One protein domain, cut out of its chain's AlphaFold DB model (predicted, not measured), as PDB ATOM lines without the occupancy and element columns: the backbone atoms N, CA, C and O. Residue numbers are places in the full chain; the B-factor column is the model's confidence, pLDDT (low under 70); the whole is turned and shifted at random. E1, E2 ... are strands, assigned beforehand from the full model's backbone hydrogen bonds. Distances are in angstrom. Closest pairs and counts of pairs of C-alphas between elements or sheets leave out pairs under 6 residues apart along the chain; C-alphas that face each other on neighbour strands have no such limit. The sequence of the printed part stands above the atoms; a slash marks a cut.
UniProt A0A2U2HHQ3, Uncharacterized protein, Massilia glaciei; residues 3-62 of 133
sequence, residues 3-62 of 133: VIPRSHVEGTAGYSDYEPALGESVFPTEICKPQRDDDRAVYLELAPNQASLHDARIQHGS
ATOM      1  N   VAL A   3     131.696 122.915 167.775       97.56
ATOM      2  CA  VAL A   3     130.431 122.526 167.143       97.56
ATOM      3  C   VAL A   3     130.478 122.848 165.660       97.56
ATOM      4  O   VAL A   3     131.137 123.805 165.269       97.56
ATOM      5  N   ILE A   4     129.745 122.095 164.846       97.50
ATOM      6  CA  ILE A   4     129.465 122.480 163.459       97.50
ATOM      7  C   ILE A   4     128.105 123.186 163.458       97.50
ATOM      8  O   ILE A   4     127.081 122.529 163.703       97.50
ATOM      9  N   PRO A   5     128.047 124.514 163.233       97.19
ATOM     10  CA  PRO A   5     126.795 125.257 163.267       97.19
ATOM     11  C   PRO A   5     125.766 124.675 162.300       97.19
ATOM     12  O   PRO A   5     126.113 124.256 161.197       97.19
ATOM     13  N   ARG A   6     124.493 124.686 162.716       96.25
ATOM     14  CA  ARG A   6     123.322 124.208 161.949       96.25
ATOM     15  C   ARG A   6     123.268 122.710 161.619       96.25
ATOM     16  O   ARG A   6     122.239 122.252 161.137       96.25
ATOM     17  N   SER A   7     124.280 121.924 161.975       96.94
ATOM     18  CA  SER A   7     124.305 120.471 161.719       96.94
ATOM     19  C   SER A   7     123.083 119.704 162.260       96.94
ATOM     20  O   SER A   7     122.657 118.731 161.653       96.94
ATOM     21  N   HIS A   8     122.442 120.185 163.330       96.44
ATOM     22  CA  HIS A   8     121.213 119.609 163.902       96.44
ATOM     23  C   HIS A   8     119.956 119.694 163.004       96.44
ATOM     24  O   HIS A   8     118.943 119.067 163.316       96.44
ATOM     25  N   VAL A   9     119.986 120.478 161.920       95.88
ATOM     26  CA  VAL A   9     118.879 120.618 160.948       95.88
ATOM     27  C   VAL A   9     119.290 120.308 159.509       95.88
ATOM     28  O   VAL A   9     118.439 120.276 158.625       95.88
ATOM     29  N   GLU A  10     120.577 120.086 159.264       92.00
ATOM     30  CA  GLU A  10     121.132 119.802 157.941       92.00
ATOM     31  C   GLU A  10     121.331 118.291 157.742       92.00
ATOM     32  O   GLU A  10     121.214 117.501 158.682       92.00
ATOM     33  N   GLY A  11     121.600 117.884 156.497       84.75
ATOM     34  CA  GLY A  11     121.809 116.480 156.141       84.75
ATOM     35  C   GLY A  11     120.612 115.610 156.526       84.75
ATOM     36  O   GLY A  11     119.478 115.877 156.135       84.75
ATOM     37  N   THR A  12     120.855 114.586 157.339       88.75
ATOM     38  CA  THR A  12     119.837 113.681 157.889       88.75
ATOM     39  C   THR A  12     119.197 114.248 159.164       88.75
ATOM     40  O   THR A  12     118.972 113.525 160.126       88.75
ATOM     41  N   ALA A  13     118.897 115.552 159.197       91.00
ATOM     42  CA  ALA A  13     118.262 116.249 160.325       91.00
ATOM     43  C   ALA A  13     118.987 116.057 161.676       91.00
ATOM     44  O   ALA A  13     118.354 115.853 162.723       91.00
ATOM     45  N   GLY A  14     120.323 116.121 161.636       90.81
ATOM     46  CA  GLY A  14     121.200 115.968 162.798       90.81
ATOM     47  C   GLY A  14     121.532 114.527 163.195       90.81
ATOM     48  O   GLY A  14     122.209 114.320 164.201       90.81
ATOM     49  N   TYR A  15     121.078 113.526 162.441       93.75
ATOM     50  CA  TYR A  15     121.564 112.155 162.597       93.75
ATOM     51  C   TYR A  15     122.883 111.961 161.836       93.75
ATOM     52  O   TYR A  15     123.267 112.763 160.987       93.75
ATOM     53  N   SER A  16     123.647 110.931 162.181       94.25
ATOM     54  CA  SER A  16     124.912 110.615 161.513       94.25
ATOM     55  C   SER A  16     125.216 109.132 161.668       94.25
ATOM     56  O   SER A  16     124.787 108.508 162.643       94.25
ATOM     57  N   ASP A  17     125.959 108.600 160.712       95.88
ATOM     58  CA  ASP A  17     126.605 107.304 160.801       95.88
ATOM     59  C   ASP A  17     127.934 107.448 161.549       95.88
ATOM     60  O   ASP A  17     128.538 108.527 161.591       95.88
ATOM     61  N   TYR A  18     128.372 106.350 162.162       95.44
ATOM     62  CA  TYR A  18     129.561 106.328 163.002       95.44
ATOM     63  C   TYR A  18     130.544 105.258 162.539       95.44
ATOM     64  O   TYR A  18     130.149 104.139 162.210       95.44
ATOM     65  N   GLU A  19     131.826 105.595 162.594       95.94
ATOM     66  CA  GLU A  19     132.952 104.706 162.322       95.94
ATOM     67  C   GLU A  19     133.855 104.587 163.561       95.94
ATOM     68  O   GLU A  19     133.772 105.432 164.459       95.94
ATOM     69  N   PRO A  20     134.676 103.526 163.687       96.00
ATOM     70  CA  PRO A  20     135.642 103.424 164.775       96.00
ATOM     71  C   PRO A  20     136.571 104.639 164.795       96.00
ATOM     72  O   PRO A  20     137.153 104.984 163.767       96.00
ATOM     73  N   ALA A  21     136.726 105.263 165.962       91.00
ATOM     74  CA  ALA A  21     137.640 106.384 166.113       91.00
ATOM     75  C   ALA A  21     139.089 105.897 165.973       91.00
ATOM     76  O   ALA A  21     139.465 104.867 166.543       91.00
ATOM     77  N   LEU A  22     139.904 106.644 165.230       83.12
ATOM     78  CA  LEU A  22     141.326 106.345 165.066       83.12
ATOM     79  C   LEU A  22     142.170 107.167 166.054       83.12
ATOM     80  O   LEU A  22     141.944 108.360 166.239       83.12
ATOM     81  N   GLY A  23     143.185 106.543 166.657       81.56
ATOM     82  CA  GLY A  23     144.131 107.216 167.558       81.56
ATOM     83  C   GLY A  23     143.646 107.357 169.006       81.56
ATOM     84  O   GLY A  23     142.885 106.531 169.510       81.56
ATOM     85  N   GLU A  24     144.144 108.381 169.702       83.25
ATOM     86  CA  GLU A  24     143.824 108.644 171.109       83.25
ATOM     87  C   GLU A  24     142.468 109.353 171.235       83.25
ATOM     88  O   GLU A  24     142.360 110.572 171.107       83.25
ATOM     89  N   SER A  25     141.419 108.576 171.500       86.25
ATOM     90  CA  SER A  25     140.061 109.078 171.706       86.25
ATOM     91  C   SER A  25     139.476 108.562 173.016       86.25
ATOM     92  O   SER A  25     139.697 107.422 173.421       86.25
ATOM     93  N   VAL A  26     138.674 109.405 173.667       85.94
ATOM     94  CA  VAL A  26     137.879 109.017 174.843       85.94
ATOM     95  C   VAL A  26     136.644 108.191 174.465       85.94
ATOM     96  O   VAL A  26     136.100 107.483 175.307       85.94
ATOM     97  N   PHE A  27     136.202 108.269 173.205       87.88
ATOM     98  CA  PHE A  27     135.089 107.487 172.671       87.88
ATOM     99  C   PHE A  27     135.576 106.513 171.593       87.88
ATOM    100  O   PHE A  27     136.438 106.872 170.792       87.88
ATOM    101  N   PRO A  28     135.003 105.301 171.516       91.00
ATOM    102  CA  PRO A  28     135.439 104.288 170.556       91.00
ATOM    103  C   PRO A  28     134.991 104.571 169.115       91.00
ATOM    104  O   PRO A  28     135.422 103.872 168.202       91.00
ATOM    105  N   THR A  29     134.107 105.547 168.897       94.56
ATOM    106  CA  THR A  29     133.549 105.878 167.583       94.56
ATOM    107  C   THR A  29     133.508 107.383 167.346       94.56
ATOM    108  O   THR A  29     133.444 108.174 168.290       94.56
ATOM    109  N   GLU A  30     133.497 107.771 166.077       94.75
ATOM    110  CA  GLU A  30     133.336 109.145 165.610       94.75
ATOM    111  C   GLU A  30     132.368 109.215 164.422       94.75
ATOM    112  O   GLU A  30     132.014 108.192 163.841       94.75
ATOM    113  N   ILE A  31     131.896 110.417 164.086       94.88
ATOM    114  CA  ILE A  31     131.039 110.635 162.912       94.88
ATOM    115  C   ILE A  31     131.854 110.385 161.644       94.88
ATOM    116  O   ILE A  31     132.937 110.961 161.513       94.88
ATOM    117  N   CYS A  32     131.292 109.617 160.707       95.00
ATOM    118  CA  CYS A  32     131.933 109.323 159.429       95.00
ATOM    119  C   CYS A  32     132.381 110.602 158.711       95.00
ATOM    120  O   CYS A  32     131.578 111.519 158.507       95.00
ATOM    121  N   LYS A  33     133.640 110.644 158.255       92.62
ATOM    122  CA  LYS A  33     134.237 111.848 157.642       92.62
ATOM    123  C   LYS A  33     133.379 112.524 156.550       92.62
ATOM    124  O   LYS A  33     133.283 113.748 156.580       92.62
ATOM    125  N   PRO A  34     132.696 111.811 155.626       94.06
ATOM    126  CA  PRO A  34     131.855 112.451 154.604       94.06
ATOM    127  C   PRO A  34     130.630 113.211 155.145       94.06
ATOM    128  O   PRO A  34     130.035 114.001 154.418       94.06
ATOM    129  N   GLN A  35     130.230 112.965 156.397       94.25
ATOM    130  CA  GLN A  35     129.089 113.607 157.059       94.25
ATOM    131  C   GLN A  35     129.517 114.710 158.042       94.25
ATOM    132  O   GLN A  35     128.666 115.282 158.729       94.25
ATOM    133  N   ARG A  36     130.823 115.010 158.117       91.94
ATOM    134  CA  ARG A  36     131.414 115.996 159.025       91.94
ATOM    135  C   ARG A  36     132.327 116.953 158.262       91.94
ATOM    136  O   ARG A  36     133.399 116.576 157.796       91.94
ATOM    137  N   ASP A  37     131.920 118.215 158.201       94.06
ATOM    138  CA  ASP A  37     132.739 119.298 157.657       94.06
ATOM    139  C   ASP A  37     133.503 119.992 158.793       94.06
ATOM    140  O   ASP A  37     132.971 120.851 159.502       94.06
ATOM    141  N   ASP A  38     134.748 119.561 158.997       93.88
ATOM    142  CA  ASP A  38     135.606 120.059 160.075       93.88
ATOM    143  C   ASP A  38     136.020 121.528 159.879       93.88
ATOM    144  O   ASP A  38     136.252 122.220 160.871       93.88
ATOM    145  N   ASP A  39     136.031 122.037 158.642       96.69
ATOM    146  CA  ASP A  39     136.416 123.425 158.337       96.69
ATOM    147  C   ASP A  39     135.346 124.428 158.797       96.69
ATOM    148  O   ASP A  39     135.621 125.608 159.025       96.69
ATOM    149  N   ARG A  40     134.110 123.955 158.997       96.88
ATOM    150  CA  ARG A  40     133.000 124.737 159.565       96.88
ATOM    151  C   ARG A  40     132.977 124.745 161.091       96.88
ATOM    152  O   ARG A  40     132.100 125.392 161.672       96.88
ATOM    153  N   ALA A  41     133.847 123.987 161.753       97.44
ATOM    154  CA  ALA A  41     133.782 123.839 163.196       97.44
ATOM    155  C   ALA A  41     134.172 125.143 163.910       97.44
ATOM    156  O   ALA A  41     135.210 125.740 163.639       97.44
ATOM    157  N   VAL A  42     133.357 125.558 164.879       98.00
ATOM    158  CA  VAL A  42     133.603 126.749 165.704       98.00
ATOM    159  C   VAL A  42     133.809 126.360 167.161       98.00
ATOM    160  O   VAL A  42     133.111 125.489 167.690       98.00
ATOM    161  N   TYR A  43     134.769 127.008 167.822       97.62
ATOM    162  CA  TYR A  43     135.031 126.799 169.241       97.62
ATOM    163  C   TYR A  43     133.990 127.502 170.110       97.62
ATOM    164  O   TYR A  43     133.613 128.647 169.877       97.62
ATOM    165  N   LEU A  44     133.550 126.795 171.147       96.62
ATOM    166  CA  LEU A  44     132.793 127.361 172.254       96.62
ATOM    167  C   LEU A  44     133.773 127.661 173.385       96.62
ATOM    168  O   LEU A  44     134.138 126.765 174.156       96.62
ATOM    169  N   GLU A  45     134.227 128.907 173.427       96.19
ATOM    170  CA  GLU A  45     135.137 129.431 174.442       96.19
ATOM    171  C   GLU A  45     134.321 129.988 175.607       96.19
ATOM    172  O   GLU A  45     133.475 130.862 175.425       96.19
ATOM    173  N   LEU A  46     134.533 129.433 176.800       96.75
ATOM    174  CA  LEU A  46     133.756 129.757 177.992       96.75
ATOM    175  C   LEU A  46     134.697 130.079 179.148       96.75
ATOM    176  O   LEU A  46     135.619 129.314 179.441       96.75
ATOM    177  N   ALA A  47     134.418 131.178 179.838       96.06
ATOM    178  CA  ALA A  47     134.981 131.461 181.148       96.06
ATOM    179  C   ALA A  47     134.297 130.596 182.232       96.06
ATOM    180  O   ALA A  47     133.191 130.083 182.014       96.06
ATOM    181  N   PRO A  48     134.904 130.448 183.426       95.19
ATOM    182  CA  PRO A  48     134.240 129.812 184.558       95.19
ATOM    183  C   PRO A  48     132.845 130.401 184.805       95.19
ATOM    184  O   PRO A  48     132.655 131.616 184.745       95.19
ATOM    185  N   ASN A  49     131.876 129.531 185.096       95.31
ATOM    186  CA  ASN A  49     130.457 129.857 185.309       95.31
ATOM    187  C   ASN A  49     129.678 130.337 184.072       95.31
ATOM    188  O   ASN A  49     128.509 130.702 184.200       95.31
ATOM    189  N   GLN A  50     130.267 130.299 182.877       97.56
ATOM    190  CA  GLN A  50     129.506 130.427 181.637       97.56
ATOM    191  C   GLN A  50     128.992 129.067 181.163       97.56
ATOM    192  O   GLN A  50     129.531 128.012 181.501       97.56
ATOM    193  N   ALA A  51     127.942 129.102 180.350       97.44
ATOM    194  CA  ALA A  51     127.345 127.914 179.766       97.44
ATOM    195  C   ALA A  51     127.123 128.108 178.266       97.44
ATOM    196  O   ALA A  51     126.916 129.219 177.783       97.44
ATOM    197  N   SER A  52     127.113 126.988 177.549       96.94
ATOM    198  CA  SER A  52     126.606 126.921 176.181       96.94
ATOM    199  C   SER A  52     125.341 126.073 176.167       96.94
ATOM    200  O   SER A  52     125.286 125.039 176.835       96.94
ATOM    201  N   LEU A  53     124.340 126.498 175.402       96.75
ATOM    202  CA  LEU A  53     123.131 125.727 175.139       96.75
ATOM    203  C   LEU A  53     123.133 125.308 173.672       96.75
ATOM    204  O   LEU A  53     123.386 126.130 172.793       96.75
ATOM    205  N   HIS A  54     122.852 124.038 173.407       96.62
ATOM    206  CA  HIS A  54     122.807 123.509 172.051       96.62
ATOM    207  C   HIS A  54     121.783 122.376 171.920       96.62
ATOM    208  O   HIS A  54     121.448 121.712 172.901       96.62
ATOM    209  N   ASP A  55     121.275 122.173 170.701       96.44
ATOM    210  CA  ASP A  55     120.408 121.036 170.362       96.44
ATOM    211  C   ASP A  55     121.181 119.723 170.558       96.44
ATOM    212  O   ASP A  55     122.359 119.631 170.210       96.44
ATOM    213  N   ALA A  56     120.518 118.695 171.092       94.12
ATOM    214  CA  ALA A  56     121.130 117.395 171.371       94.12
ATOM    215  C   ALA A  56     121.705 116.694 170.124       94.12
ATOM    216  O   ALA A  56     122.526 115.790 170.267       94.12
ATOM    217  N   ARG A  57     121.269 117.092 168.924       95.69
ATOM    218  CA  ARG A  57     121.714 116.559 167.630       95.69
ATOM    219  C   ARG A  57     122.774 117.421 166.950       95.69
ATOM    220  O   ARG A  57     123.165 117.118 165.828       95.69
ATOM    221  N   ILE A  58     123.215 118.528 167.555       97.06
ATOM    222  CA  ILE A  58     124.304 119.301 166.954       97.06
ATOM    223  C   ILE A  58     125.559 118.426 166.929       97.06
ATOM    224  O   ILE A  58     125.913 117.813 167.936       97.06
ATOM    225  N   GLN A  59     126.249 118.369 165.795       96.88
ATOM    226  CA  GLN A  59     127.546 117.713 165.725       96.88
ATOM    227  C   GLN A  59     128.548 118.522 166.553       96.88
ATOM    228  O   GLN A  59     128.712 119.732 166.353       96.88
ATOM    229  N   HIS A  60     129.191 117.854 167.505       96.12
ATOM    230  CA  HIS A  60     130.123 118.463 168.441       96.12
ATOM    231  C   HIS A  60     131.239 117.492 168.820       96.12
ATOM    232  O   HIS A  60     131.088 116.277 168.733       96.12
ATOM    233  N   GLY A  61     132.368 118.042 169.253       93.38
ATOM    234  CA  GLY A  61     133.528 117.266 169.677       93.38
ATOM    235  C   GLY A  61     134.577 118.131 170.363       93.38
ATOM    236  O   GLY A  61     134.363 119.314 170.650       93.38
ATOM    237  N   SER A  62     135.739 117.553 170.645       92.44
ATOM    238  CA  SER A  62     136.879 118.308 171.152       92.44
ATOM    239  C   SER A  62     138.189 117.675 170.742       92.44
ATOM    240  O   SER A  62     138.284 116.455 170.722       92.44
TER     241      SER A  62
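AT A GLANCE: This is residues 3 to 62 of the 133 residues of an uncharacterized protein of Massilia glaciei (UniProt A0A2U2HHQ3). This domain has little regular structure: a small hairpin of two short strands, E1 and E2, lies at one end of a body made of loops, and the tip of a long loop, residues 45 to 51, sticks out at the other end. The printed part has 60 residues, with no named helix and two named antiparallel strands, E1 then E2. The class is all strand, though the named elements hold only 6 residues. The whole is only just compact, close to loose, with a radius of gyration of the C-alphas of 12.5 A and spans of 34 by 29 by 20 A.

HOW THE PARTS SIT: E1, residues 18 to 20, and E2, residues 29 to 31, form an antiparallel hairpin with 139 degrees between their directions. C-alphas 20 and 29 face each other at 4.3 A. N 19 and O 30 are within hydrogen-bond range at 2.9 A, as are N 30 and O 19 at 2.9 A.

IN THESE COORDINATES: E1 is 7.0 A long and begins at C-alpha 18 (129.561, 106.328, 163.002). E2 is 7.1 A long and ends at C-alpha 31 (131.039, 110.635, 162.912).

THE WHOLE: The two C-alphas farthest apart, those of Pro 34 and Asn 49, are 35.3 A apart. The link from E1 to E2 is short; residues 32 to 62 hold no named element. The printed part has no cut, and no printed residue is under pLDDT 70.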